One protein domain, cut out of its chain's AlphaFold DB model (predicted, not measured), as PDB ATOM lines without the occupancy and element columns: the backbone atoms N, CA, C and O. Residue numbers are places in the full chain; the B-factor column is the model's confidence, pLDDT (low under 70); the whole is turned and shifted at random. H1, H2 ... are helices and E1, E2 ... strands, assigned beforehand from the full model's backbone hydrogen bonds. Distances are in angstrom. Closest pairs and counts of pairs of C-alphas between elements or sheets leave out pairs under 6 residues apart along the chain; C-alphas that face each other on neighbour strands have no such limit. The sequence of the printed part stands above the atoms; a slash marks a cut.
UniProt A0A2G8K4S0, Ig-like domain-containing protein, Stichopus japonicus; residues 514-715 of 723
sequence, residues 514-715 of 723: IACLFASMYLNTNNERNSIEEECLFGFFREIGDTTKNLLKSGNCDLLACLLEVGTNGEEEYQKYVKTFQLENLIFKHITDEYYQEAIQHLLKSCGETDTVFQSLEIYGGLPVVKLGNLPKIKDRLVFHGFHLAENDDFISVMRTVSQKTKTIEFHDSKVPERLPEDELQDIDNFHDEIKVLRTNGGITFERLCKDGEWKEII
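What this domain is: This is residues 514 to 715 of the 723 residues of the protein "Ig-like domain-containing protein" of Stichopus japonicus (UniProt A0A2G8K4S0). What shape appears first? Strand and helix alternate in stacked turns, a short solenoid with E1 to E5 side by side in one twisted wall and H6 to H9 in a row opposite. H4 packs on E1 and H6 at one end, with H3, H2 and H1 farther out, while E6 and E7 extend the sheet at the other end. What is it made of? The printed part has 202 residues, with nine named helices and seven named strands in the order H1 H2 H3 H4 H5 E1 H6 E2 H7 E3 H8 E4 H9 E5 E6 E7, a mixed class. The mixed sheet runs E1 E2 E3 E4 E5 E6 E7, parallel as far as E5, then antiparallel. The whole is compact, with a radius of gyration of the C-alphas of 18.3 A, and only just elongated, spanning 55 by 36 by 27 A.

How they stand to each other: How do the first helices stand? H1, residues 514 to 525, forms a hairpin with H2, residues 531 to 540; their closest C-alphas, of Tyr 522 and Glu 534, are 7.5 A apart. H2, H3, residues 544 to 554, and H4, residues 557 to 567, form an up-and-down bundle, each running against the one before. Which N and O pairs across the strands are within hydrogen-bond range? Parallel neighbours are E1, residues 585 to 588, and E2, residues 613 to 620 (N 588 and O 618, 2.9 A), E2 and E3, residues 633 to 641 (N 619 and O 639, 2.9 A), E3 and E4, residues 664 to 668 (N 640 and O 666, 2.8 A), and E4 and E5, residues 692 to 696 (N 667 and O 694, 2.8 A). The hairpins E5 and E6, residues 702 to 705 (N 695 and O 703, 2.9 A), and E6 and E7, residues 711 to 714 (N 704 and O 712, 2.8 A), make a meander of antiparallel neighbours in a row. How do the later helices stand? H6, residues 594 to 609, H7, residues 625 to 630, H8, residues 648 to 658, and H9, residues 678 to 682, join E1 to E5 in strand-helix-strand units, parallel neighbours with a helix between, with right-handed crossovers. H6 is on the sheet and with residues 596 to 603 alone touches H4, about perpendicular at 84 degrees, closest at the C-alphas of Ala 561 and Ala 599, 5.3 A; H5, residues 571 to 578, also touches H6, closest at Gln 575 and Ser 606, C-alphas 6.1 A apart. H7 touches H8, the C-alphas of Val 625 and Val 654 being closest at 5.6 A, and H9 is close to H8 but not clearly touching, closest at the C-alphas of Ile 652 and Glu 680, 7.5 A. Are the helix backbones complete? Every O i to N i+4 pair is within hydrogen-bond range in H1, H2, H3, H4, H5, H6, H8 and H9; H7 has 0 of 2, and 1 of 3 O i to N i+3 pairs.

Where its parts are: Where do the first and last elements lie? H1 begins at C-alpha 514, (-12.615, 49.685, 25.524), and E7 ends at C-alpha 714, (-26.031, 46.010, 69.333). Which elements are long? H6 measures 22.5 A, E2 20.0 A and E3 19.3 A from first to last C-alpha; E2 bends by 64 degrees at residue 616 and E3 by 96 degrees at residue 636.

The domain as a whole: How far does it reach? The two C-alphas farthest apart, of Glu 528 and Asp 679, are 57.3 A apart; the printed part has no cut and no long link. Where is confidence low? The mean pLDDT of the printed part is 79.9, and 49 residues are under 70, among them residues 514 to 539.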
ATOM      1  N   ILE A 514     -13.602  50.762  25.370       57.62
ATOM      2  CA  ILE A 514     -12.615  49.685  25.524       57.62
ATOM      3  C   ILE A 514     -11.215  50.287  25.429       57.62
ATOM      4  O   ILE A 514     -10.373  50.014  26.277       57.62
ATOM      5  N   ALA A 515     -10.997  51.205  24.485       55.72
ATOM      6  CA  ALA A 515      -9.753  51.961  24.405       55.72
ATOM      7  C   ALA A 515      -9.468  52.769  25.689       55.72
ATOM      8  O   ALA A 515      -8.351  52.726  26.202       55.72
ATOM      9  N   CYS A 516     -10.474  53.440  26.262       52.09
ATOM     10  CA  CYS A 516     -10.346  54.147  27.540       52.09
ATOM     11  C   CYS A 516     -10.064  53.213  28.725       52.09
ATOM     12  O   CYS A 516      -9.243  53.561  29.569       52.09
ATOM     13  N   LEU A 517     -10.709  52.044  28.797       59.88
ATOM     14  CA  LEU A 517     -10.485  51.052  29.854       59.88
ATOM     15  C   LEU A 517      -9.056  50.502  29.781       59.88
ATOM     16  O   LEU A 517      -8.332  50.537  30.776       59.88
ATOM     17  N   PHE A 518      -8.620  50.091  28.586       60.34
ATOM     18  CA  PHE A 518      -7.256  49.628  28.337       60.34
ATOM     19  C   PHE A 518      -6.226  50.709  28.658       60.34
ATOM     20  O   PHE A 518      -5.254  50.431  29.354       60.34
ATOM     21  N   ALA A 519      -6.454  51.953  28.230       54.94
ATOM     22  CA  ALA A 519      -5.569  53.055  28.575       54.94
ATOM     23  C   ALA A 519      -5.557  53.333  30.080       54.94
ATOM     24  O   ALA A 519      -4.489  53.438  30.665       54.94
ATOM     25  N   SER A 520      -6.712  53.437  30.736       52.44
ATOM     26  CA  SER A 520      -6.790  53.723  32.172       52.44
ATOM     27  C   SER A 520      -6.059  52.670  33.001       52.44
ATOM     28  O   SER A 520      -5.397  53.011  33.979       52.44
ATOM     29  N   MET A 521      -6.166  51.400  32.613       55.62
ATOM     30  CA  MET A 521      -5.493  50.300  33.294       55.62
ATOM     31  C   MET A 521      -3.995  50.292  32.992       55.62
ATOM     32  O   MET A 521      -3.211  50.440  33.921       55.62
ATOM     33  N   TYR A 522      -3.597  50.252  31.717       53.41
ATOM     34  CA  TYR A 522      -2.188  50.218  31.302       53.41
ATOM     35  C   TYR A 522      -1.397  51.441  31.799       53.41
ATOM     36  O   TYR A 522      -0.234  51.368  32.190       53.41
ATOM     37  N   LEU A 523      -2.041  52.611  31.835       49.56
ATOM     38  CA  LEU A 523      -1.427  53.830  32.348       49.56
ATOM     39  C   LEU A 523      -1.274  53.810  33.874       49.56
ATOM     40  O   LEU A 523      -0.402  54.518  34.380       49.56
ATOM     41  N   ASN A 524      -2.105  53.072  34.611       49.88
ATOM     42  CA  ASN A 524      -2.008  52.948  36.070       49.88
ATOM     43  C   ASN A 524      -1.099  51.792  36.517       49.88
ATOM     44  O   ASN A 524      -0.597  51.837  37.640       49.88
ATOM     45  N   THR A 525      -0.839  50.805  35.657       50.66
ATOM     46  CA  THR A 525      -0.057  49.599  35.976       50.66
ATOM     47  C   THR A 525       1.450  49.720  35.732       50.66
ATOM     48  O   THR A 525       2.184  48.827  36.134       50.66
ATOM     49  N   ASN A 526       1.956  50.847  35.211       45.19
ATOM     50  CA  ASN A 526       3.393  51.086  34.955       45.19
ATOM     51  C   ASN A 526       4.311  51.168  36.205       45.19
ATOM     52  O   ASN A 526       5.463  51.587  36.107       45.19
ATOM     53  N   ASN A 527       3.842  50.752  37.383       48.28
ATOM     54  CA  ASN A 527       4.722  50.356  38.481       48.28
ATOM     55  C   ASN A 527       4.871  48.831  38.440       48.28
ATOM     56  O   ASN A 527       3.863  48.134  38.443       48.28
ATOM     57  N   GLU A 528       6.110  48.327  38.488       47.66
ATOM     58  CA  GLU A 528       6.555  46.921  38.322       47.66
ATOM     59  C   GLU A 528       5.837  45.828  39.166       47.66
ATOM     60  O   GLU A 528       6.263  44.675  39.178       47.66
ATOM     61  N   ARG A 529       4.763  46.136  39.904       43.59
ATOM     62  CA  ARG A 529       4.041  45.215  40.798       43.59
ATOM     63  C   ARG A 529       2.658  44.748  40.330       43.59
ATOM     64  O   ARG A 529       2.121  43.864  40.991       43.59
ATOM     65  N   ASN A 530       2.094  45.245  39.225       52.69
ATOM     66  CA  ASN A 530       0.720  44.885  38.822       52.69
ATOM     67  C   ASN A 530       0.625  43.939  37.605       52.69
ATOM     68  O   ASN A 530      -0.309  44.034  36.811       52.69
ATOM     69  N   SER A 531       1.527  42.954  37.492       60.25
ATOM     70  CA  SER A 531       1.506  41.964  36.396       60.25
ATOM     71  C   SER A 531       0.209  41.142  36.315       60.25
ATOM     72  O   SER A 531      -0.128  40.634  35.254       60.25
ATOM     73  N   ILE A 532      -0.532  41.009  37.423       61.28
ATOM     74  CA  ILE A 532      -1.743  40.177  37.508       61.28
ATOM     75  C   ILE A 532      -2.926  40.811  36.766       61.28
ATOM     76  O   ILE A 532      -3.703  40.092  36.148       61.28
ATOM     77  N   GLU A 533      -3.088  42.135  36.814       61.38
ATOM     78  CA  GLU A 533      -4.205  42.821  36.144       61.38
ATOM     79  C   GLU A 533      -4.015  42.817  34.627       61.38
ATOM     80  O   GLU A 533      -4.961  42.540  33.893       61.38
ATOM     81  N   GLU A 534      -2.779  43.023  34.170       62.56
ATOM     82  CA  GLU A 534      -2.398  42.900  32.762       62.56
ATOM     83  C   GLU A 534      -2.534  41.453  32.271       62.56
ATOM     84  O   GLU A 534      -3.154  41.205  31.238       62.56
ATOM     85  N   GLU A 535      -2.031  40.474  33.030       65.56
ATOM     86  CA  GLU A 535      -2.163  39.055  32.684       65.56
ATOM     87  C   GLU A 535      -3.627  38.602  32.671       65.56
ATOM     88  O   GLU A 535      -4.018  37.843  31.787       65.56
ATOM     89  N   CYS A 536      -4.468  39.104  33.583       64.62
ATOM     90  CA  CYS A 536      -5.903  38.837  33.546       64.62
ATOM     91  C   CYS A 536      -6.565  39.496  32.331       64.62
ATOM     92  O   CYS A 536      -7.367  38.865  31.662       64.62
ATOM     93  N   LEU A 537      -6.220  40.733  31.990       66.38
ATOM     94  CA  LEU A 537      -6.793  41.439  30.844       66.38
ATOM     95  C   LEU A 537      -6.492  40.720  29.516       66.38
ATOM     96  O   LEU A 537      -7.403  40.407  28.750       66.38
ATOM     97  N   PHE A 538      -5.219  40.397  29.270       65.25
ATOM     98  CA  PHE A 538      -4.796  39.686  28.058       65.25
ATOM     99  C   PHE A 538      -5.170  38.201  28.085       65.25
ATOM    100  O   PHE A 538      -5.414  37.597  27.037       65.25
ATOM    101  N   GLY A 539      -5.210  37.604  29.276       66.38
ATOM    102  CA  GLY A 539      -5.653  36.236  29.502       66.38
ATOM    103  C   GLY A 539      -7.150  36.066  29.276       66.38
ATOM    104  O   GLY A 539      -7.551  35.011  28.787       66.38
ATOM    105  N   PHE A 540      -7.968  37.093  29.548       74.69
ATOM    106  CA  PHE A 540      -9.424  37.012  29.442       74.69
ATOM    107  C   PHE A 540      -9.845  36.572  28.048       74.69
ATOM    108  O   PHE A 540     -10.476  35.536  27.905       74.69
ATOM    109  N   PHE A 541      -9.397  37.270  27.009       66.12
ATOM    110  CA  PHE A 541      -9.782  36.958  25.630       66.12
ATOM    111  C   PHE A 541      -9.201  35.635  25.106       66.12
ATOM    112  O   PHE A 541      -9.701  35.091  24.126       66.12
ATOM    113  N   ARG A 542      -8.169  35.083  25.759       71.19
ATOM    114  CA  ARG A 542      -7.587  33.781  25.394       71.19
ATOM    115  C   ARG A 542      -8.262  32.617  26.123       71.19
ATOM    116  O   ARG A 542      -8.468  31.555  25.543       71.19
ATOM    117  N   GLU A 543      -8.569  32.813  27.400       79.94
ATOM    118  CA  GLU A 543      -9.012  31.802  28.360       79.94
ATOM    119  C   GLU A 543     -10.037  32.428  29.331       79.94
ATOM    120  O   GLU A 543      -9.796  32.506  30.542       79.94
ATOM    121  N   ILE A 544     -11.191  32.882  28.807       78.00
ATOM    122  CA  ILE A 544     -12.237  33.582  29.589       78.00
ATOM    123  C   ILE A 544     -12.554  32.818  30.872       78.00
ATOM    124  O   ILE A 544     -12.615  33.409  31.947       78.00
ATOM    125  N   GLY A 545     -12.719  31.496  30.788       79.25
ATOM    126  CA  GLY A 545     -13.098  30.670  31.933       79.25
ATOM    127  C   GLY A 545     -12.097  30.711  33.093       79.25
ATOM    128  O   GLY A 545     -12.508  30.835  34.247       79.25
ATOM    129  N   ASP A 546     -10.796  30.621  32.818       79.81
ATOM    130  CA  ASP A 546      -9.773  30.584  33.872       79.81
ATOM    131  C   ASP A 546      -9.429  31.980  34.379       79.81
ATOM    132  O   ASP A 546      -9.299  32.189  35.587       79.81
ATOM    133  N   THR A 547      -9.424  32.964  33.485       79.50
ATOM    134  CA  THR A 547      -9.274  34.367  33.866       79.50
ATOM    135  C   THR A 547     -10.424  34.839  34.742       79.50
ATOM    136  O   THR A 547     -10.199  35.492  35.758       79.50
ATOM    137  N   THR A 548     -11.656  34.458  34.403       80.62
ATOM    138  CA  THR A 548     -12.824  34.786  35.219       80.62
ATOM    139  C   THR A 548     -12.656  34.235  36.631       80.62
ATOM    140  O   THR A 548     -12.799  34.976  37.599       80.62
ATOM    141  N   LYS A 549     -12.241  32.970  36.785       82.12
ATOM    142  CA  LYS A 549     -11.945  32.400  38.113       82.12
ATOM    143  C   LYS A 549     -10.840  33.166  38.846       82.12
ATOM    144  O   LYS A 549     -10.918  33.293  40.066       82.12
ATOM    145  N   ASN A 550      -9.817  33.645  38.141       81.69
ATOM    146  CA  ASN A 550      -8.714  34.395  38.744       81.69
ATOM    147  C   ASN A 550      -9.159  35.781  39.229       81.69
ATOM    148  O   ASN A 550      -8.873  36.128  40.372       81.69
ATOM    149  N   LEU A 551      -9.921  36.519  38.418       82.00
ATOM    150  CA  LEU A 551     -10.491  37.822  38.785       82.00
ATOM    151  C   LEU A 551     -11.459  37.715  39.967       82.00
ATOM    152  O   LEU A 551     -11.468  38.564  40.856       82.00
ATOM    153  N   LEU A 552     -12.233  36.631  40.009       81.38
ATOM    154  CA  LEU A 552     -13.107  36.322  41.134       81.38
ATOM    155  C   LEU A 552     -12.312  36.042  42.411       81.38
ATOM    156  O   LEU A 552     -12.636  36.576  43.469       81.38
ATOM    157  N   LYS A 553     -11.228  35.261  42.321       81.69
ATOM    158  CA  LYS A 553     -10.335  34.995  43.460       81.69
ATOM    159  C   LYS A 553      -9.593  36.241  43.940       81.69
ATOM    160  O   LYS A 553      -9.309  36.337  45.130       81.69
ATOM    161  N   SER A 554      -9.265  37.170  43.044       78.69
ATOM    162  CA  SER A 554      -8.580  38.416  43.400       78.69
ATOM    163  C   SER A 554      -9.529  39.503  43.917       78.69
ATOM    164  O   SER A 554      -9.060  40.537  44.387       78.69
ATOM    165  N   GLY A 555     -10.848  39.280  43.857       78.88
ATOM    166  CA  GLY A 555     -11.856  40.257  44.268       78.88
ATOM    167  C   GLY A 555     -12.007  41.434  43.299       78.88
ATOM    168  O   GLY A 555     -12.570  42.457  43.679       78.88
ATOM    169  N   ASN A 556     -11.531  41.301  42.057       83.38
ATOM    170  CA  ASN A 556     -11.616  42.333  41.018       83.38
ATOM    171  C   ASN A 556     -12.919  42.193  40.216       83.38
ATOM    172  O   ASN A 556     -12.909  42.050  38.991       83.38
ATOM    173  N   CYS A 557     -14.054  42.196  40.920       85.88
ATOM    174  CA  CYS A 557     -15.363  41.944  40.311       85.88
ATOM    175  C   CYS A 557     -15.791  43.078  39.371       85.88
ATOM    176  O   CYS A 557     -16.451  42.813  38.370       85.88
ATOM    177  N   ASP A 558     -15.373  44.317  39.656       82.81
ATOM    178  CA  ASP A 558     -15.600  45.476  38.786       82.81
ATOM    179  C   ASP A 558     -14.996  45.244  37.393       82.81
ATOM    180  O   ASP A 558     -15.670  45.377  36.375       82.81
ATOM    181  N   LEU A 559     -13.726  44.824  37.358       82.44
ATOM    182  CA  LEU A 559     -13.004  44.534  36.122       82.44
ATOM    183  C   LEU A 559     -13.611  43.340  35.385       82.44
ATOM    184  O   LEU A 559     -13.733  43.370  34.164       82.44
ATOM    185  N   LEU A 560     -14.018  42.302  36.118       86.56
ATOM    186  CA  LEU A 560     -14.701  41.159  35.525       86.56
ATOM    187  C   LEU A 560     -16.004  41.572  34.832       86.56
ATOM    188  O   LEU A 560     -16.247  41.126  33.714       86.56
ATOM    189  N   ALA A 561     -16.825  42.408  35.473       86.25
ATOM    190  CA  ALA A 561     -18.068  42.890  34.878       86.25
ATOM    191  C   ALA A 561     -17.787  43.597  33.545       86.25
ATOM    192  O   ALA A 561     -18.385  43.255  32.528       86.25
ATOM    193  N   CYS A 562     -16.805  44.501  33.529       82.56
ATOM    194  CA  CYS A 562     -16.382  45.195  32.315       82.56
ATOM    195  C   CYS A 562     -15.865  44.229  31.244       82.56
ATOM    196  O   CYS A 562     -16.232  44.357  30.082       82.56
ATOM    197  N   LEU A 563     -15.045  43.245  31.624       82.69
ATOM    198  CA  LEU A 563     -14.492  42.254  30.701       82.69
ATOM    199  C   LEU A 563     -15.563  41.346  30.094       82.69
ATOM    200  O   LEU A 563     -15.486  41.037  28.910       82.69
ATOM    201  N   LEU A 564     -16.586  40.958  30.855       83.00
ATOM    202  CA  LEU A 564     -17.710  40.178  30.331       83.00
ATOM    203  C   LEU A 564     -18.559  40.984  29.346       83.00
ATOM    204  O   LEU A 564     -18.951  40.435  28.319       83.00
ATOM    205  N   GLU A 565     -18.805  42.272  29.624       81.62
ATOM    206  CA  GLU A 565     -19.532  43.148  28.689       81.62
ATOM    207  C   GLU A 565     -18.863  43.200  27.324       81.62
ATOM    208  O   GLU A 565     -19.529  43.261  26.294       81.62
ATOM    209  N   VAL A 566     -17.534  43.221  27.326       71.31
ATOM    210  CA  VAL A 566     -16.760  43.464  26.115       71.31
ATOM    211  C   VAL A 566     -16.251  42.186  25.481       71.31
ATOM    212  O   VAL A 566     -15.943  42.211  24.309       71.31
ATOM    213  N   GLY A 567     -16.107  41.087  26.216       69.94
ATOM    214  CA  GLY A 567     -15.504  39.855  25.706       69.94
ATOM    215  C   GLY A 567     -16.496  38.749  25.389       69.94
ATOM    216  O   GLY A 567     -16.071  37.618  25.183       69.94
ATOM    217  N   THR A 568     -17.797  39.038  25.380       75.38
ATOM    218  CA  THR A 568     -18.829  38.067  25.004       75.38
ATOM    219  C   THR A 568     -19.585  38.547  23.774       75.38
ATOM    220  O   THR A 568     -19.897  39.729  23.637       75.38
ATOM    221  N   ASN A 569     -19.911  37.623  22.872       72.25
ATOM    222  CA  ASN A 569     -20.483  37.942  21.561       72.25
ATOM    223  C   ASN A 569     -22.014  38.099  21.602       72.25
ATOM    224  O   ASN A 569     -22.671  38.224  20.568       72.25
ATOM    225  N   GLY A 570     -22.606  38.082  22.800       75.81
ATOM    226  CA  GLY A 570     -24.033  38.272  23.017       75.81
ATOM    227  C   GLY A 570     -24.521  37.765  24.373       75.81
ATOM    228  O   GLY A 570     -23.789  37.132  25.133       75.81
ATOM    229  N   GLU A 571     -25.803  38.008  24.648       81.19
ATOM    230  CA  GLU A 571     -26.444  37.703  25.937       81.19
ATOM    231  C   GLU A 571     -26.363  36.216  26.316       81.19
ATOM    232  O   GLU A 571     -26.131  35.881  27.473       81.19
ATOM    233  N   GLU A 572     -26.521  35.299  25.356       83.50
ATOM    234  CA  GLU A 572     -26.469  33.858  25.645       83.50
ATOM    235  C   GLU A 572     -25.081  33.417  26.125       83.50
ATOM    236  O   GLU A 572     -24.960  32.614  27.057       83.50
ATOM    237  N   GLU A 573     -24.027  33.953  25.507       83.62
ATOM    238  CA  GLU A 573     -22.650  33.682  25.903       83.62
ATOM    239  C   GLU A 573     -22.323  34.345  27.244       83.62
ATOM    240  O   GLU A 573     -21.766  33.692  28.130       83.62
ATOM    241  N   TYR A 574     -22.759  35.590  27.437       86.62
ATOM    242  CA  TYR A 574     -22.664  36.293  28.712       86.62
ATOM    243  C   TYR A 574     -23.281  35.474  29.852       86.62
ATOM    244  O   TYR A 574     -22.614  35.133  30.832       86.62
ATOM    245  N   GLN A 575     -24.536  35.052  29.692       88.00
ATOM    246  CA  GLN A 575     -25.254  34.250  30.682       88.00
ATOM    247  C   GLN A 575     -24.612  32.882  30.915       88.00
ATOM    248  O   GLN A 575     -24.652  32.361  32.032       88.00
ATOM    249  N   LYS A 576     -24.004  32.275  29.888       87.31
ATOM    250  CA  LYS A 576     -23.248  31.026  30.042       87.31
ATOM    251  C   LYS A 576     -22.079  31.210  31.007       87.31
ATOM    252  O   LYS A 576     -21.901  30.353  31.871       87.31
ATOM    253  N   TYR A 577     -21.322  32.302  30.901       83.81
ATOM    254  CA  TYR A 577     -20.237  32.596  31.839       83.81
ATOM    255  C   TYR A 577     -20.766  32.945  33.225       83.81
ATOM    256  O   TYR A 577     -20.282  32.383  34.206       83.81
ATOM    257  N   VAL A 578     -21.828  33.742  33.323       86.69
ATOM    258  CA  VAL A 578     -22.466  34.064  34.608       86.69
ATOM    259  C   VAL A 578     -22.936  32.809  35.357       86.69
ATOM    260  O   VAL A 578     -22.747  32.703  36.567       86.69
ATOM    261  N   LYS A 579     -23.462  31.793  34.659       86.12
ATOM    262  CA  LYS A 579     -23.830  30.497  35.269       86.12
ATOM    263  C   LYS A 579     -22.648  29.735  35.863       86.12
ATOM    264  O   LYS A 579     -22.845  28.875  36.719       86.12
ATOM    265  N   THR A 580     -21.423  30.016  35.416       79.44
ATOM    266  CA  THR A 580     -20.218  29.406  35.999       79.44
ATOM    267  C   THR A 580     -19.812  30.049  37.325       79.44
ATOM    268  O   THR A 580     -18.930  29.524  38.006       79.44
ATOM    269  N   PHE A 581     -20.465  31.145  37.730       79.25
ATOM    270  CA  PHE A 581     -20.158  31.863  38.964       79.25
ATOM    271  C   PHE A 581     -20.756  31.124  40.158       79.25
ATOM    272  O   PHE A 581     -21.847  31.420  40.629       79.25
ATOM    273  N   GLN A 582     -20.014  30.145  40.672       66.81
ATOM    274  CA  GLN A 582     -20.223  29.627  42.023       66.81
ATOM    275  C   GLN A 582     -19.470  30.533  42.992       66.81
ATOM    276  O   GLN A 582     -18.319  30.274  43.337       66.81
ATOM    277  N   LEU A 583     -20.094  31.655  43.342       66.12
ATOM    278  CA  LEU A 583     -19.444  32.707  44.109       66.12
ATOM    279  C   LEU A 583     -19.983  32.793  45.519       66.12
ATOM    280  O   LEU A 583     -21.174  32.988  45.746       66.12
ATOM    281  N   GLU A 584     -19.058  32.702  46.467       72.56
ATOM    282  CA  GLU A 584     -19.354  32.991  47.857       72.56
ATOM    283  C   GLU A 584     -19.516  34.510  48.023       72.56
ATOM    284  O   GLU A 584     -20.583  34.954  48.429       72.56
ATOM    285  N   ASN A 585     -18.551  35.337  47.599       84.00
ATOM    286  CA  ASN A 585     -18.577  36.781  47.876       84.00
ATOM    287  C   ASN A 585     -18.256  37.636  46.642       84.00
ATOM    288  O   ASN A 585     -17.249  37.400  45.976       84.00
ATOM    289  N   LEU A 586     -19.085  38.646  46.373       87.00
ATOM    290  CA  LEU A 586     -18.859  39.662  45.340       87.00
ATOM    291  C   LEU A 586     -18.593  41.022  45.984       87.00
ATOM    292  O   LEU A 586     -19.357  41.442  46.848       87.00
ATOM    293  N   ILE A 587     -17.547  41.719  45.539       88.00
ATOM    294  CA  ILE A 587     -17.180  43.050  46.041       88.00
ATOM    295  C   ILE A 587     -16.954  43.979  44.850       88.00
ATOM    296  O   ILE A 587     -16.059  43.732  44.042       88.00
ATOM    297  N   PHE A 588     -17.748  45.046  44.764       86.88
ATOM    298  CA  PHE A 588     -17.656  46.072  43.723       86.88
ATOM    299  C   PHE A 588     -17.184  47.400  44.321       86.88
ATOM    300  O   PHE A 588     -17.945  48.057  45.032       86.88
ATOM    301  N   LYS A 589     -15.929  47.782  44.062       80.06
ATOM    302  CA  LYS A 589     -15.239  48.934  44.671       80.06
ATOM    303  C   LYS A 589     -15.302  50.203  43.821       80.06
ATOM    304  O   LYS A 589     -15.106  51.293  44.356       80.06
ATOM    305  N   HIS A 590     -15.562  50.084  42.518       68.44
ATOM    306  CA  HIS A 590     -15.438  51.188  41.554       68.44
ATOM    307  C   HIS A 590     -16.782  51.702  41.010       68.44
ATOM    308  O   HIS A 590     -16.841  52.264  39.918       68.44
ATOM    309  N   ILE A 591     -17.873  51.579  41.776       64.00
ATOM    310  CA  ILE A 591     -19.229  51.899  41.295       64.00
ATOM    311  C   ILE A 591     -19.487  53.388  41.044       64.00
ATOM    312  O   ILE A 591     -20.549  53.744  40.555       64.00
ATOM    313  N   THR A 592     -18.578  54.302  41.375       62.38
ATOM    314  CA  THR A 592     -18.823  55.737  41.144       62.38
ATOM    315  C   THR A 592     -18.766  56.131  39.669       62.38
ATOM    316  O   THR A 592     -19.302  57.174  39.306       62.38
ATOM    317  N   ASP A 593     -18.119  55.326  38.829       68.38
ATOM    318  CA  ASP A 593     -18.012  55.582  37.396       68.38
ATOM    319  C   ASP A 593     -19.222  54.996  36.643       68.38
ATOM    320  O   ASP A 593     -19.585  53.833  36.828       68.38
ATOM    321  N   GLU A 594     -19.852  55.819  35.798       65.62
ATOM    322  CA  GLU A 594     -21.086  55.500  35.061       65.62
ATOM    323  C   GLU A 594     -20.961  54.199  34.247       65.62
ATOM    324  O   GLU A 594     -21.911  53.417  34.199       65.62
ATOM    325  N   TYR A 595     -19.784  53.909  33.684       68.81
ATOM    326  CA  TYR A 595     -19.549  52.692  32.906       68.81
ATOM    327  C   TYR A 595     -19.499  51.443  33.788       68.81
ATOM    328  O   TYR A 595     -20.185  50.459  33.504       68.81
ATOM    329  N   TYR A 596     -18.742  51.498  34.888       75.81
ATOM    330  CA  TYR A 596     -18.697  50.393  35.846       75.81
ATOM    331  C   TYR A 596     -20.093  50.115  36.400       75.81
ATOM    332  O   TYR A 596     -20.489  48.958  36.496       75.81
ATOM    333  N   GLN A 597     -20.895  51.151  36.668       77.81
ATOM    334  CA  GLN A 597     -22.287  50.959  37.078       77.81
ATOM    335  C   GLN A 597     -23.110  50.186  36.049       77.81
ATOM    336  O   GLN A 597     -23.893  49.324  36.442       77.81
ATOM    337  N   GLU A 598     -22.993  50.506  34.758       76.81
ATOM    338  CA  GLU A 598     -23.743  49.811  33.708       76.81
ATOM    339  C   GLU A 598     -23.303  48.352  33.561       76.81
ATOM    340  O   GLU A 598     -24.163  47.469  33.533       76.81
ATOM    341  N   ALA A 599     -21.992  48.092  33.540       81.88
ATOM    342  CA  ALA A 599     -21.437  46.743  33.434       81.88
ATOM    343  C   ALA A 599     -21.802  45.880  34.652       81.88
ATOM    344  O   ALA A 599     -22.298  44.763  34.519       81.88
ATOM    345  N   ILE A 600     -21.638  46.423  35.861       85.69
ATOM    346  CA  ILE A 600     -22.004  45.748  37.113       85.69
ATOM    347  C   ILE A 600     -23.512  45.506  37.165       85.69
ATOM    348  O   ILE A 600     -23.958  44.442  37.589       85.69
ATOM    349  N   GLN A 601     -24.321  46.460  36.702       84.31
ATOM    350  CA  GLN A 601     -25.767  46.286  36.642       84.31
ATOM    351  C   GLN A 601     -26.165  45.169  35.677       84.31
ATOM    352  O   GLN A 601     -27.066  44.391  36.002       84.31
ATOM    353  N   HIS A 602     -25.554  45.111  34.494       85.75
ATOM    354  CA  HIS A 602     -25.834  44.054  33.536       85.75
ATOM    355  C   HIS A 602     -25.437  42.697  34.118       85.75
ATOM    356  O   HIS A 602     -26.276  41.800  34.152       85.75
ATOM    357  N   LEU A 603     -24.262  42.611  34.746       89.25
ATOM    358  CA  LEU A 603     -23.817  41.414  35.447       89.25
ATOM    359  C   LEU A 603     -24.819  40.968  36.515       89.25
ATOM    360  O   LEU A 603     -25.287  39.833  36.489       89.25
ATOM    361  N   LEU A 604     -25.195  41.855  37.440       89.62
ATOM    362  CA  LEU A 604     -26.143  41.542  38.514       89.62
ATOM    363  C   LEU A 604     -27.513  41.120  37.966       89.62
ATOM    364  O   LEU A 604     -28.112  40.176  38.484       89.62
ATOM    365  N   LYS A 605     -27.981  41.774  36.896       89.19
ATOM    366  CA  LYS A 605     -29.224  41.418  36.205       89.19
ATOM    367  C   LYS A 605     -29.144  40.017  35.612       89.19
ATOM    368  O   LYS A 605     -30.031  39.211  35.883       89.19
ATOM    369  N   SER A 606     -28.094  39.712  34.856       89.12
ATOM    370  CA  SER A 606     -27.914  38.390  34.257       89.12
ATOM    371  C   SER A 606     -27.755  37.324  35.343       89.12
ATOM    372  O   SER A 606     -28.349  36.261  35.224       89.12
ATOM    373  N   CYS A 607     -27.084  37.622  36.464       88.94
ATOM    374  CA  CYS A 607     -27.035  36.733  37.631       88.94
ATOM    375  C   CYS A 607     -28.429  36.434  38.203       88.94
ATOM    376  O   CYS A 607     -28.709  35.300  38.596       88.94
ATOM    377  N   GLY A 608     -29.302  37.444  38.265       86.38
ATOM    378  CA  GLY A 608     -30.693  37.280  38.682       86.38
ATOM    379  C   GLY A 608     -31.507  36.433  37.701       86.38
ATOM    380  O   GLY A 608     -32.290  35.591  38.133       86.38
ATOM    381  N   GLU A 609     -31.295  36.612  36.396       88.38
ATOM    382  CA  GLU A 609     -31.963  35.850  35.329       88.38
ATOM    383  C   GLU A 609     -31.496  34.389  35.252       88.38
ATOM    384  O   GLU A 609     -32.253  33.519  34.822       88.38
ATOM    385  N   THR A 610     -30.272  34.094  35.697       85.62
ATOM    386  CA  THR A 610     -29.719  32.735  35.728       85.62
ATOM    387  C   THR A 610     -29.922  32.006  37.057       85.62
ATOM    388  O   THR A 610     -29.338  30.937  37.240       85.62
ATOM    389  N   ASP A 611     -30.732  32.557  37.971       86.00
ATOM    390  CA  ASP A 611     -30.966  32.032  39.326       86.00
ATOM    391  C   ASP A 611     -29.669  31.808  40.132       86.00
ATOM    392  O   ASP A 611     -29.594  30.945  41.012       86.00
ATOM    393  N   THR A 612     -28.626  32.597  39.855       86.56
ATOM    394  CA  THR A 612     -27.362  32.510  40.587       86.56
ATOM    395  C   THR A 612     -27.564  33.032  42.010       86.56
ATOM    396  O   THR A 612     -28.148  34.098  42.223       86.56
ATOM    397  N   VAL A 613     -27.089  32.271  42.999       86.06
ATOM    398  CA  VAL A 613     -27.202  32.611  44.424       86.06
ATOM    399  C   VAL A 613     -25.821  32.936  44.979       86.06
ATOM    400  O   VAL A 613     -24.905  32.127  44.848       86.06
ATOM    401  N   PHE A 614     -25.695  34.087  45.637       86.88
ATOM    402  CA  PHE A 614     -24.452  34.540  46.275       86.88
ATOM    403  C   PHE A 614     -24.516  34.356  47.788       86.88
ATOM    404  O   PHE A 614     -25.599  34.457  48.362       86.88
ATOM    405  N   GLN A 615     -23.382  34.123  48.457       88.94
ATOM    406  CA  GLN A 615     -23.342  34.148  49.924       88.94
ATOM    407  C   GLN A 615     -23.430  35.600  50.406       88.94
ATOM    408  O   GLN A 615     -24.330  35.929  51.180       88.94
ATOM    409  N   SER A 616     -22.576  36.483  49.879       91.56
ATOM    410  CA  SER A 616     -22.639  37.921  50.146       91.56
ATOM    411  C   SER A 616     -22.326  38.804  48.934       91.56
ATOM    412  O   SER A 616     -21.653  38.384  47.989       91.56
ATOM    413  N   LEU A 617     -22.832  40.038  48.974       92.50
ATOM    414  CA  LEU A 617     -22.594  41.075  47.970       92.50
ATOM    415  C   LEU A 617     -22.254  42.401  48.661       92.50
ATOM    416  O   LEU A 617     -23.013  42.852  49.513       92.50
ATOM    417  N   GLU A 618     -21.152  43.035  48.271       92.56
ATOM    418  CA  GLU A 618     -20.712  44.345  48.760       92.56
ATOM    419  C   GLU A 618     -20.645  45.355  47.605       92.56
ATOM    420  O   GLU A 618     -20.082  45.074  46.542       92.56
ATOM    421  N   ILE A 619     -21.227  46.537  47.810       89.56
ATOM    422  CA  ILE A 619     -21.421  47.569  46.787       89.56
ATOM    423  C   ILE A 619     -20.906  48.912  47.321       89.56
ATOM    424  O   ILE A 619     -21.427  49.410  48.318       89.56
ATOM    425  N   TYR A 620     -19.921  49.517  46.652       87.44
ATOM    426  CA  TYR A 620     -19.319  50.795  47.059       87.44
ATOM    427  C   TYR A 620     -19.740  51.957  46.167       87.44
ATOM    428  O   TYR A 620     -19.347  51.993  45.009       87.44
ATOM    429  N   GLY A 621     -20.416  52.962  46.731       79.00
ATOM    430  CA  GLY A 621     -20.838  54.194  46.052       79.00
ATOM    431  C   GLY A 621     -22.331  54.212  45.704       79.00
ATOM    432  O   GLY A 621     -23.021  53.217  45.861       79.00
ATOM    433  N   GLY A 622     -22.861  55.354  45.255       68.38
ATOM    434  CA  GLY A 622     -24.308  55.546  45.070       68.38
ATOM    435  C   GLY A 622     -24.870  54.876  43.812       68.38
ATOM    436  O   GLY A 622     -24.861  55.479  42.739       68.38
ATOM    437  N   LEU A 623     -25.404  53.656  43.939       67.56
ATOM    438  CA  LEU A 623     -26.179  53.014  42.872       67.56
ATOM    439  C   LEU A 623     -27.638  53.522  42.907       67.56
ATOM    440  O   LEU A 623     -28.267  53.464  43.964       67.56
ATOM    441  N   PRO A 624     -28.221  53.973  41.781       64.06
ATOM    442  CA  PRO A 624     -29.624  54.379  41.736       64.06
ATOM    443  C   PRO A 624     -30.579  53.285  42.234       64.06
ATOM    444  O   PRO A 624     -30.470  52.129  41.822       64.06
ATOM    445  N   VAL A 625     -31.569  53.668  43.046       59.09
ATOM    446  CA  VAL A 625     -32.557  52.762  43.670       59.09
ATOM    447  C   VAL A 625     -33.253  51.860  42.645       59.09
ATOM    448  O   VAL A 625     -33.383  50.654  42.842       59.09
ATOM    449  N   VAL A 626     -33.603  52.422  41.483       59.06
ATOM    450  CA  VAL A 626     -34.247  51.711  40.363       59.06
ATOM    451  C   VAL A 626     -33.387  50.549  39.839       59.06
ATOM    452  O   VAL A 626     -33.907  49.586  39.276       59.06
ATOM    453  N   LYS A 627     -32.062  50.604  40.025       71.12
ATOM    454  CA  LYS A 627     -31.127  49.574  39.555       71.12
ATOM    455  C   LYS A 627     -31.020  48.377  40.514       71.12
ATOM    456  O   LYS A 627     -30.551  47.328  40.081       71.12
ATOM    457  N   LEU A 628     -31.511  48.482  41.756       79.62
ATOM    458  CA  LEU A 628     -31.461  47.405  42.760       79.62
ATOM    459  C   LEU A 628     -32.514  46.302  42.539       79.62
ATOM    460  O   LEU A 628     -32.362  45.196  43.053       79.62
ATOM    461  N   GLY A 629     -33.557  46.549  41.738       80.31
ATOM    462  CA  GLY A 629     -34.606  45.550  41.453       80.31
ATOM    463  C   GLY A 629     -34.086  44.279  40.778       80.31
ATOM    464  O   GLY A 629     -34.633  43.189  40.961       80.31
ATOM    465  N   ASN A 630     -32.973  44.413  40.059       81.56
ATOM    466  CA  ASN A 630     -32.328  43.329  39.331       81.56
ATOM    467  C   ASN A 630     -31.326  42.545  40.184       81.56
ATOM    468  O   ASN A 630     -30.582  41.735  39.639       81.56
ATOM    469  N   LEU A 631     -31.273  42.782  41.499       87.88
ATOM    470  CA  LEU A 631     -30.353  42.048  42.349       87.88
ATOM    471  C   LEU A 631     -30.668  40.539  42.333       87.88
ATOM    472  O   LEU A 631     -31.846  40.143  42.398       87.88
ATOM    473  N   PRO A 632     -29.628  39.694  42.272       89.81
ATOM    474  CA  PRO A 632     -29.764  38.253  42.427       89.81
ATOM    475  C   PRO A 632     -30.163  37.886  43.864       89.81
ATOM    476  O   PRO A 632     -30.213  38.735  44.755       89.81
ATOM    477  N   LYS A 633     -30.456  36.605  44.109       90.69
ATOM    478  CA  LYS A 633     -30.696  36.113  45.474       90.69
ATOM    479  C   LYS A 633     -29.372  36.080  46.241       90.69
ATOM    480  O   LYS A 633     -28.384  35.530  45.755       90.69
ATOM    481  N   ILE A 634     -29.365  36.634  47.448       92.12
ATOM    482  CA  ILE A 634     -28.182  36.737  48.305       92.12
ATOM    483  C   ILE A 634     -28.501  36.059  49.635       92.12
ATOM    484  O   ILE A 634     -29.370  36.495  50.386       92.12
ATOM    485  N   LYS A 635     -27.804  34.970  49.928       88.88
ATOM    486  CA  LYS A 635     -28.136  34.052  51.014       88.88
ATOM    487  C   LYS A 635     -27.918  34.654  52.402       88.88
ATOM    488  O   LYS A 635     -28.785  34.470  53.259       88.88
ATOM    489  N   ASP A 636     -26.817  35.379  52.607       89.56
ATOM    490  CA  ASP A 636     -26.441  35.866  53.938       89.56
ATOM    491  C   ASP A 636     -26.577  37.378  54.074       89.56
ATOM    492  O   ASP A 636     -27.400  37.830  54.877       89.56
ATOM    493  N   ARG A 637     -25.760  38.150  53.336       93.19
ATOM    494  CA  ARG A 637     -25.703  39.609  53.510       93.19
ATOM    495  C   ARG A 637     -25.475  40.421  52.241       93.19
ATOM    496  O   ARG A 637     -24.699  40.034  51.368       93.19
ATOM    497  N   LEU A 638     -26.075  41.602  52.226       94.56
ATOM    498  CA  LEU A 638     -25.841  42.683  51.279       94.56
ATOM    499  C   LEU A 638     -25.264  43.885  52.029       94.56
ATOM    500  O   LEU A 638     -25.880  44.350  52.984       94.56
ATOM    501  N   VAL A 639     -24.109  44.384  51.601       93.44
ATOM    502  CA  VAL A 639     -23.416  45.509  52.239       93.44
ATOM    503  C   VAL A 639     -23.336  46.684  51.274       93.44
ATOM    504  O   VAL A 639     -22.867  46.545  50.144       93.44
ATOM    505  N   PHE A 640     -23.775  47.849  51.727       92.88
ATOM    506  CA  PHE A 640     -23.675  49.114  51.013       92.88
ATOM    507  C   PHE A 640     -22.628  50.001  51.676       92.88
ATOM    508  O   PHE A 640     -22.722  50.256  52.873       92.88
ATOM    509  N   HIS A 641     -21.668  50.509  50.906       90.81
ATOM    510  CA  HIS A 641     -20.656  51.453  51.379       90.81
ATOM    511  C   HIS A 641     -20.869  52.838  50.767       90.81
ATOM    512  O   HIS A 641     -20.994  52.969  49.547       90.81
ATOM    513  N   GLY A 642     -20.865  53.884  51.599       86.81
ATOM    514  CA  GLY A 642     -20.924  55.274  51.131       86.81
ATOM    515  C   GLY A 642     -22.230  55.661  50.425       86.81
ATOM    516  O   GLY A 642     -22.232  56.579  49.604       86.81
ATOM    517  N   PHE A 643     -23.334  54.959  50.695       86.75
ATOM    518  CA  PHE A 643     -24.643  55.279  50.127       86.75
ATOM    519  C   PHE A 643     -25.233  56.533  50.772       86.75
ATOM    520  O   PHE A 643     -25.093  56.750  51.973       86.75
ATOM    521  N   HIS A 644     -25.926  57.354  49.983       87.38
ATOM    522  CA  HIS A 644     -26.629  58.538  50.478       87.38
ATOM    523  C   HIS A 644     -28.134  58.354  50.276       87.38
ATOM    524  O   HIS A 644     -28.650  58.551  49.185       87.38
ATOM    525  N   LEU A 645     -28.796  57.902  51.337       87.00
ATOM    526  CA  LEU A 645     -30.229  57.633  51.464       87.00
ATOM    527  C   LEU A 645     -30.785  58.439  52.648       87.00
ATOM    528  O   LEU A 645     -31.438  57.893  53.532       87.00
ATOM    529  N   ALA A 646     -30.443  59.726  52.735       81.50
ATOM    530  CA  ALA A 646     -30.867  60.557  53.865       81.50
ATOM    531  C   ALA A 646     -32.386  60.817  53.884       81.50
ATOM    532  O   ALA A 646     -32.930  61.136  54.938       81.50
ATOM    533  N   GLU A 647     -33.056  60.694  52.736       87.50
ATOM    534  CA  GLU A 647     -34.505  60.846  52.613       87.50
ATOM    535  C   GLU A 647     -35.216  59.513  52.884       87.50
ATOM    536  O   GLU A 647     -34.806  58.460  52.385       87.50
ATOM    537  N   ASN A 648     -36.299  59.559  53.668       86.94
ATOM    538  CA  ASN A 648     -37.072  58.370  54.035       86.94
ATOM    539  C   ASN A 648     -37.587  57.617  52.803       86.94
ATOM    540  O   ASN A 648     -37.409  56.406  52.720       86.94
ATOM    541  N   ASP A 649     -38.162  58.324  51.826       86.06
ATOM    542  CA  ASP A 649     -38.751  57.713  50.629       86.06
ATOM    543  C   ASP A 649     -37.731  56.882  49.837       86.06
ATOM    544  O   ASP A 649     -38.015  55.751  49.427       86.06
ATOM    545  N   ASP A 650     -36.515  57.411  49.674       85.94
ATOM    546  CA  ASP A 650     -35.419  56.723  48.994       85.94
ATOM    547  C   ASP A 650     -34.976  55.485  49.776       85.94
ATOM    548  O   ASP A 650     -34.844  54.399  49.203       85.94
ATOM    549  N   PHE A 651     -34.798  55.622  51.094       90.75
ATOM    550  CA  PHE A 651     -34.430  54.507  51.960       90.75
ATOM    551  C   PHE A 651     -35.486  53.395  51.931       90.75
ATOM    552  O   PHE A 651     -35.153  52.231  51.707       90.75
ATOM    553  N   ILE A 652     -36.767  53.735  52.089       90.00
ATOM    554  CA  ILE A 652     -37.880  52.781  52.055       90.00
ATOM    555  C   ILE A 652     -37.962  52.089  50.688       90.00
ATOM    556  O   ILE A 652     -38.140  50.872  50.617       90.00
ATOM    557  N   SER A 653     -37.787  52.830  49.592       87.81
ATOM    558  CA  SER A 653     -37.789  52.277  48.232       87.81
ATOM    559  C   SER A 653     -36.663  51.255  48.016       87.81
ATOM    560  O   SER A 653     -36.896  50.155  47.495       87.81
ATOM    561  N   VAL A 654     -35.453  51.562  48.503       89.44
ATOM    562  CA  VAL A 654     -34.335  50.608  48.542       89.44
ATOM    563  C   VAL A 654     -34.724  49.388  49.365       89.44
ATOM    564  O   VAL A 654     -34.644  48.266  48.863       89.44
ATOM    565  N   MET A 655     -35.200  49.593  50.593       91.81
ATOM    566  CA  MET A 655     -35.521  48.517  51.525       91.81
ATOM    567  C   MET A 655     -36.588  47.563  50.995       91.81
ATOM    568  O   MET A 655     -36.387  46.352  51.076       91.81
ATOM    569  N   ARG A 656     -37.672  48.056  50.383       89.50
ATOM    570  CA  ARG A 656     -38.687  47.208  49.726       89.50
ATOM    571  C   ARG A 656     -38.076  46.311  48.650       89.50
ATOM    572  O   ARG A 656     -38.472  45.162  48.492       89.50
ATOM    573  N   THR A 657     -37.081  46.826  47.938       88.56
ATOM    574  CA  THR A 657     -36.417  46.106  46.853       88.56
ATOM    575  C   THR A 657     -35.435  45.055  47.376       88.56
ATOM    576  O   THR A 657     -35.435  43.913  46.914       88.56
ATOM    577  N   VAL A 658     -34.589  45.422  48.344       90.75
ATOM    578  CA  VAL A 658     -33.482  44.567  48.804       90.75
ATOM    579  C   VAL A 658     -33.898  43.541  49.860       90.75
ATOM    580  O   VAL A 658     -33.308  42.464  49.927       90.75
ATOM    581  N   SER A 659     -34.941  43.831  50.643       90.12
ATOM    582  CA  SER A 659     -35.493  42.935  51.676       90.12
ATOM    583  C   SER A 659     -35.939  41.585  51.115       90.12
ATOM    584  O   SER A 659     -35.811  40.553  51.761       90.12
ATOM    585  N   GLN A 660     -36.394  41.566  49.866       88.38
ATOM    586  CA  GLN A 660     -36.822  40.346  49.183       88.38
ATOM    587  C   GLN A 660     -35.649  39.484  48.693       88.38
ATOM    588  O   GLN A 660     -35.850  38.360  48.231       88.38
ATOM    589  N   LYS A 661     -34.423  40.018  48.732       89.50
ATOM    590  CA  LYS A 661     -33.238  39.406  48.121       89.50
ATOM    591  C   LYS A 661     -32.277  38.823  49.142       89.50
ATOM    592  O   LYS A 661     -31.512  37.939  48.768       89.50
ATOM    593  N   THR A 662     -32.304  39.293  50.391       91.94
ATOM    594  CA  THR A 662     -31.354  38.871  51.424       91.94
ATOM    595  C   THR A 662     -31.910  38.940  52.842       91.94
ATOM    596  O   THR A 662     -32.879  39.644  53.109       91.94
ATOM    597  N   LYS A 663     -31.256  38.225  53.766       91.06
ATOM    598  CA  LYS A 663     -31.600  38.206  55.195       91.06
ATOM    599  C   LYS A 663     -30.910  39.304  55.997       91.06
ATOM    600  O   LYS A 663     -31.435  39.719  57.023       91.06
ATOM    601  N   THR A 664     -29.740  39.766  55.562       94.06
ATOM    602  CA  THR A 664     -28.978  40.796  56.279       94.06
ATOM    603  C   THR A 664     -28.623  41.925  55.330       94.06
ATOM    604  O   THR A 664     -28.074  41.688  54.260       94.06
ATOM    605  N   ILE A 665     -28.936  43.153  55.716       95.12
ATOM    606  CA  ILE A 665     -28.617  44.359  54.955       95.12
ATOM    607  C   ILE A 665     -27.774  45.239  55.861       95.12
ATOM    608  O   ILE A 665     -28.186  45.549  56.976       95.12
ATOM    609  N   GLU A 666     -26.596  45.626  55.397       95.12
ATOM    610  CA  GLU A 666     -25.653  46.434  56.157       95.12
ATOM    611  C   GLU A 666     -25.354  47.738  55.414       95.12
ATOM    612  O   GLU A 666     -25.087  47.733  54.214       95.12
ATOM    613  N   PHE A 667     -25.362  48.850  56.138       94.12
ATOM    614  CA  PHE A 667     -25.017  50.174  55.633       94.12
ATOM    615  C   PHE A 667     -23.753  50.670  56.331       94.12
ATOM    616  O   PHE A 667     -23.769  50.974  57.521       94.12
ATOM    617  N   HIS A 668     -22.651  50.727  55.594       92.00
ATOM    618  CA  HIS A 668     -21.340  51.132  56.087       92.00
ATOM    619  C   HIS A 668     -21.000  52.517  55.559       92.00
ATOM    620  O   HIS A 668     -21.162  52.782  54.365       92.00
ATOM    621  N   ASP A 669     -20.577  53.418  56.445       88.56
ATOM    622  CA  ASP A 669     -20.220  54.806  56.102       88.56
ATOM    623  C   ASP A 669     -21.282  55.507  55.227       88.56
ATOM    624  O   ASP A 669     -20.980  56.340  54.372       88.56
ATOM    625  N   SER A 670     -22.546  55.112  55.398       88.44
ATOM    626  CA  SER A 670     -23.667  55.506  54.551       88.44
ATOM    627  C   SER A 670     -24.583  56.452  55.317       88.44
ATOM    628  O   SER A 670     -24.871  56.246  56.495       88.44
ATOM    629  N   LYS A 671     -25.080  57.487  54.641       90.56
ATOM    630  CA  LYS A 671     -26.099  58.383  55.190       90.56
ATOM    631  C   LYS A 671     -27.455  57.715  55.033       90.56
ATOM    632  O   LYS A 671     -27.969  57.649  53.926       90.56
ATOM    633  N   VAL A 672     -28.012  57.218  56.126       92.56
ATOM    634  CA  VAL A 672     -29.365  56.643  56.199       92.56
ATOM    635  C   VAL A 672     -30.196  57.442  57.205       92.56
ATOM    636  O   VAL A 672     -29.600  58.151  58.025       92.56
ATOM    637  N   PRO A 673     -31.537  57.354  57.194       93.50
ATOM    638  CA  PRO A 673     -32.365  58.137  58.101       93.50
ATOM    639  C   PRO A 673     -32.046  57.819  59.566       93.50
ATOM    640  O   PRO A 673     -31.842  56.660  59.946       93.50
ATOM    641  N   GLU A 674     -32.003  58.853  60.408       91.62
ATOM    642  CA  GLU A 674     -31.761  58.697  61.849       91.62
ATOM    643  C   GLU A 674     -32.895  57.954  62.553       91.62
ATOM    644  O   GLU A 674     -32.650  57.288  63.553       91.62
ATOM    645  N   ARG A 675     -34.109  58.044  62.009       92.12
ATOM    646  CA  ARG A 675     -35.317  57.392  62.500       92.12
ATOM    647  C   ARG A 675     -36.273  57.167  61.336       92.12
ATOM    648  O   ARG A 675     -36.361  58.016  60.452       92.12
ATOM    649  N   LEU A 676     -37.023  56.070  61.381       91.38
ATOM    650  CA  LEU A 676     -38.141  55.821  60.473       91.38
ATOM    651  C   LEU A 676     -39.467  55.857  61.241       91.38
ATOM    652  O   LEU A 676     -39.532  55.367  62.368       91.38
ATOM    653  N   PRO A 677     -40.528  56.457  60.692       89.38
ATOM    654  CA  PRO A 677     -41.874  56.319  61.232       89.38
ATOM    655  C   PRO A 677     -42.326  54.849  61.230       89.38
ATOM    656  O   PRO A 677     -42.022  54.087  60.312       89.38
ATOM    657  N   GLU A 678     -43.043  54.434  62.276       87.88
ATOM    658  CA  GLU A 678     -43.518  53.048  62.422       87.88
ATOM    659  C   GLU A 678     -44.495  52.657  61.302       87.88
ATOM    660  O   GLU A 678     -44.497  51.515  60.850       87.88
ATOM    661  N   ASP A 679     -45.295  53.609  60.826       86.75
ATOM    662  CA  ASP A 679     -46.205  53.451  59.695       86.75
ATOM    663  C   ASP A 679     -45.465  53.238  58.367       86.75
ATOM    664  O   ASP A 679     -45.873  52.388  57.585       86.75
ATOM    665  N   GLU A 680     -44.329  53.905  58.145       86.69
ATOM    666  CA  GLU A 680     -43.505  53.693  56.944       86.69
ATOM    667  C   GLU A 680     -42.781  52.336  56.960       86.69
ATOM    668  O   GLU A 680     -42.562  51.726  55.911       86.69
ATOM    669  N   LEU A 681     -42.434  51.818  58.144       84.62
ATOM    670  CA  LEU A 681     -41.840  50.483  58.283       84.62
ATOM    671  C   LEU A 681     -42.822  49.354  57.961       84.62
ATOM    672  O   LEU A 681     -42.393  48.302  57.482       84.62
ATOM    673  N   GLN A 682     -44.120  49.557  58.210       82.38
ATOM    674  CA  GLN A 682     -45.154  48.573  57.873       82.38
ATOM    675  C   GLN A 682     -45.267  48.347  56.362       82.38
ATOM    676  O   GLN A 682     -45.691  47.274  55.938       82.38
ATOM    677  N   ASP A 683     -44.825  49.313  55.554       80.38
ATOM    678  CA  ASP A 683     -44.808  49.192  54.100       80.38
ATOM    679  C   ASP A 683     -43.620  48.378  53.553       80.38
ATOM    680  O   ASP A 683     -43.520  48.170  52.337       80.38
ATOM    681  N   ILE A 684     -42.678  47.957  54.403       82.31
ATOM    682  CA  ILE A 684     -41.604  47.044  54.012       82.31
ATOM    683  C   ILE A 684     -42.087  45.616  54.283       82.31
ATOM    684  O   ILE A 684     -41.972  45.101  55.398       82.31
ATOM    685  N   ASP A 685     -42.618  44.963  53.245       66.00
ATOM    686  CA  ASP A 685     -43.029  43.558  53.304       66.00
ATOM    687  C   ASP A 685     -41.935  42.690  53.961       66.00
ATOM    688  O   ASP A 685     -40.762  42.744  53.590       66.00
ATOM    689  N   ASN A 686     -42.323  41.851  54.929       64.25
ATOM    690  CA  ASN A 686     -41.444  40.914  55.649       64.25
ATOM    691  C   ASN A 686     -40.375  41.524  56.571       64.25
ATOM    692  O   ASN A 686     -39.507  40.789  57.049       64.25
ATOM    693  N   PHE A 687     -40.465  42.806  56.941       70.94
ATOM    694  CA  PHE A 687     -39.585  43.368  57.982       70.94
ATOM    695  C   PHE A 687     -39.726  42.650  59.341       70.94
ATOM    696  O   PHE A 687     -38.921  42.833  60.255       70.94
ATOM    697  N   HIS A 688     -40.768  41.826  59.499       60.94
ATOM    698  CA  HIS A 688     -41.260  41.482  60.814       60.94
ATOM    699  C   HIS A 688     -40.490  40.432  61.605       60.94
ATOM    700  O   HIS A 688     -40.594  40.577  62.809       60.94
ATOM    701  N   ASP A 689     -39.668  39.520  61.062       66.00
ATOM    702  CA  ASP A 689     -38.772  38.685  61.907       66.00
ATOM    703  C   ASP A 689     -37.525  38.096  61.198       66.00
ATOM    704  O   ASP A 689     -36.577  37.696  61.876       66.00
ATOM    705  N   GLU A 690     -37.457  38.070  59.859       80.56
ATOM    706  CA  GLU A 690     -36.362  37.383  59.141       80.56
ATOM    707  C   GLU A 690     -35.202  38.291  58.707       80.56
ATOM    708  O   GLU A 690     -34.101  37.795  58.454       80.56
ATOM    709  N   ILE A 691     -35.424  39.608  58.640       89.19
ATOM    710  CA  ILE A 691     -34.474  40.553  58.044       89.19
ATOM    711  C   ILE A 691     -33.760  41.362  59.129       89.19
ATOM    712  O   ILE A 691     -34.377  41.968  60.008       89.19
ATOM    713  N   LYS A 692     -32.428  41.378  59.070       93.31
ATOM    714  CA  LYS A 692     -31.561  42.185  59.934       93.31
ATOM    715  C   LYS A 692     -31.028  43.370  59.140       93.31
ATOM    716  O   LYS A 692     -30.252  43.181  58.214       93.31
ATOM    717  N   VAL A 693     -31.423  44.580  59.527       94.44
ATOM    718  CA  VAL A 693     -30.913  45.818  58.925       94.44
ATOM    719  C   VAL A 693     -29.974  46.493  59.904       94.44
ATOM    720  O   VAL A 693     -30.371  46.811  61.029       94.44
ATOM    721  N   LEU A 694     -28.729  46.661  59.479       95.06
ATOM    722  CA  LEU A 694     -27.632  47.150  60.291       95.06
ATOM    723  C   LEU A 694     -27.035  48.408  59.669       95.06
ATOM    724  O   LEU A 694     -26.973  48.528  58.446       95.06
ATOM    725  N   ARG A 695     -26.536  49.318  60.502       94.12
ATOM    726  CA  ARG A 695     -25.678  50.417  60.053       94.12
ATOM    727  C   ARG A 695     -24.450  50.563  60.940       94.12
ATOM    728  O   ARG A 695     -24.496  50.197  62.115       94.12
ATOM    729  N   THR A 696     -23.386  51.126  60.381       91.25
ATOM    730  CA  THR A 696     -22.206  51.577  61.125       91.25
ATOM    731  C   THR A 696     -22.070  53.088  60.977       91.25
ATOM    732  O   THR A 696     -22.199  53.637  59.882       91.25
ATOM    733  N   ASN A 697     -21.841  53.778  62.094       74.56
ATOM    734  CA  ASN A 697     -21.689  55.231  62.123       74.56
ATOM    735  C   ASN A 697     -20.234  55.573  62.477       74.56
ATOM    736  O   ASN A 697     -19.914  55.843  63.630       74.56
ATOM    737  N   GLY A 698     -19.327  55.447  61.501       61.62
ATOM    738  CA  GLY A 698     -17.917  55.837  61.644       61.62
ATOM    739  C   GLY A 698     -17.085  55.048  62.670       61.62
ATOM    740  O   GLY A 698     -16.034  55.541  63.077       61.62
ATOM    741  N   GLY A 699     -17.517  53.845  63.082       61.81
ATOM    742  CA  GLY A 699     -16.871  53.032  64.125       61.81
ATOM    743  C   GLY A 699     -17.204  51.528  64.072       61.81
ATOM    744  O   GLY A 699     -17.827  51.046  63.129       61.81
ATOM    745  N   ILE A 700     -16.771  50.773  65.097       58.66
ATOM    746  CA  ILE A 700     -16.926  49.298  65.227       58.66
ATOM    747  C   ILE A 700     -18.350  48.896  65.674       58.66
ATOM    748  O   ILE A 700     -18.735  47.728  65.596       58.66
ATOM    749  N   THR A 701     -19.136  49.844  66.184       78.56
ATOM    750  CA  THR A 701     -20.464  49.581  66.742       78.56
ATOM    751  C   THR A 701     -21.504  49.487  65.636       78.56
ATOM    752  O   THR A 701     -21.692  50.420  64.853       78.56
ATOM    753  N   PHE A 702     -22.195  48.350  65.591       89.62
ATOM    754  CA  PHE A 702     -23.368  48.188  64.749       89.62
ATOM    755  C   PHE A 702     -24.597  48.709  65.486       89.62
ATOM    756  O   PHE A 702     -24.781  48.473  66.680       89.62
ATOM    757  N   GLU A 703     -25.476  49.361  64.745       93.44
ATOM    758  CA  GLU A 703     -26.827  49.650  65.196       93.44
ATOM    759  C   GLU A 703     -27.807  48.837  64.359       93.44
ATOM    760  O   GLU A 703     -27.664  48.738  63.140       93.44
ATOM    761  N   ARG A 704     -28.807  48.245  65.011       94.31
ATOM    762  CA  ARG A 704     -29.891  47.508  64.363       94.31
ATOM    763  C   ARG A 704     -31.138  48.373  64.301       94.31
ATOM    764  O   ARG A 704     -31.595  48.864  65.335       94.31
ATOM    765  N   LEU A 705     -31.730  48.476  63.116       94.12
ATOM    766  CA  LEU A 705     -33.034  49.105  62.941       94.12
ATOM    767  C   LEU A 705     -34.117  48.227  63.581       94.12
ATOM    768  O   LEU A 705     -34.266  47.048  63.241       94.12
ATOM    769  N   CYS A 706     -34.835  48.787  64.549       91.25
ATOM    770  CA  CYS A 706     -35.860  48.092  65.317       91.25
ATOM    771  C   CYS A 706     -37.270  48.350  64.768       91.25
ATOM    772  O   CYS A 706     -37.489  49.234  63.945       91.25
ATOM    773  N   LYS A 707     -38.245  47.555  65.238       87.50
ATOM    774  CA  LYS A 707     -39.657  47.639  64.811       87.50
ATOM    775  C   LYS A 707     -40.305  48.994  65.133       87.50
ATOM    776  O   LYS A 707     -41.263  49.368  64.481       87.50
ATOM    777  N   ASP A 708     -39.776  49.710  66.122       89.12
ATOM    778  CA  ASP A 708     -40.200  51.059  66.514       89.12
ATOM    779  C   ASP A 708     -39.571  52.168  65.651       89.12
ATOM    780  O   ASP A 708     -39.777  53.349  65.932       89.12
ATOM    781  N   GLY A 709     -38.793  51.806  64.624       90.44
ATOM    782  CA  GLY A 709     -38.145  52.765  63.729       90.44
ATOM    783  C   GLY A 709     -36.894  53.424  64.287       90.44
ATOM    784  O   GLY A 709     -36.292  54.261  63.615       90.44
ATOM    785  N   GLU A 710     -36.480  53.026  65.489       93.75
ATOM    786  CA  GLU A 710     -35.270  53.504  66.144       93.75
ATOM    787  C   GLU A 710     -34.092  52.568  65.848       93.75
ATOM    788  O   GLU A 710     -34.227  51.341  65.775       93.75
ATOM    789  N   TRP A 711     -32.903  53.149  65.724       93.62
ATOM    790  CA  TRP A 711     -31.660  52.392  65.651       93.62
ATOM    791  C   TRP A 711     -31.165  52.101  67.063       93.62
ATOM    792  O   TRP A 711     -31.015  53.008  67.880       93.62
ATOM    793  N   LYS A 712     -30.928  50.824  67.372       93.88
ATOM    794  CA  LYS A 712     -30.430  50.402  68.686       93.88
ATOM    795  C   LYS A 712     -29.056  49.792  68.540       93.88
ATOM    796  O   LYS A 712     -28.870  48.865  67.751       93.88
ATOM    797  N   GLU A 713     -28.116  50.302  69.320       90.69
ATOM    798  CA  GLU A 713     -26.776  49.745  69.411       90.69
ATOM    799  C   GLU A 713     -26.859  48.265  69.802       90.69
ATOM    800  O   GLU A 713     -27.504  47.887  70.786       90.69
ATOM    801  N   ILE A 714     -26.222  47.417  69.005       87.75
ATOM    802  CA  ILE A 714     -26.031  46.010  69.333       87.75
ATOM    803  C   ILE A 714     -24.587  45.848  69.774       87.75
ATOM    804  O   ILE A 714     -23.661  45.844  68.965       87.75
ATOM    805  N   ILE A 715     -24.411  45.668  71.082       64.94
ATOM    806  CA  ILE A 715     -23.164  45.162  71.641       64.94
ATOM    807  C   ILE A 715     -23.028  43.740  71.103       64.94
ATOM    808  O   ILE A 715     -23.770  42.845  71.509       64.94
TER     809      ILE A 715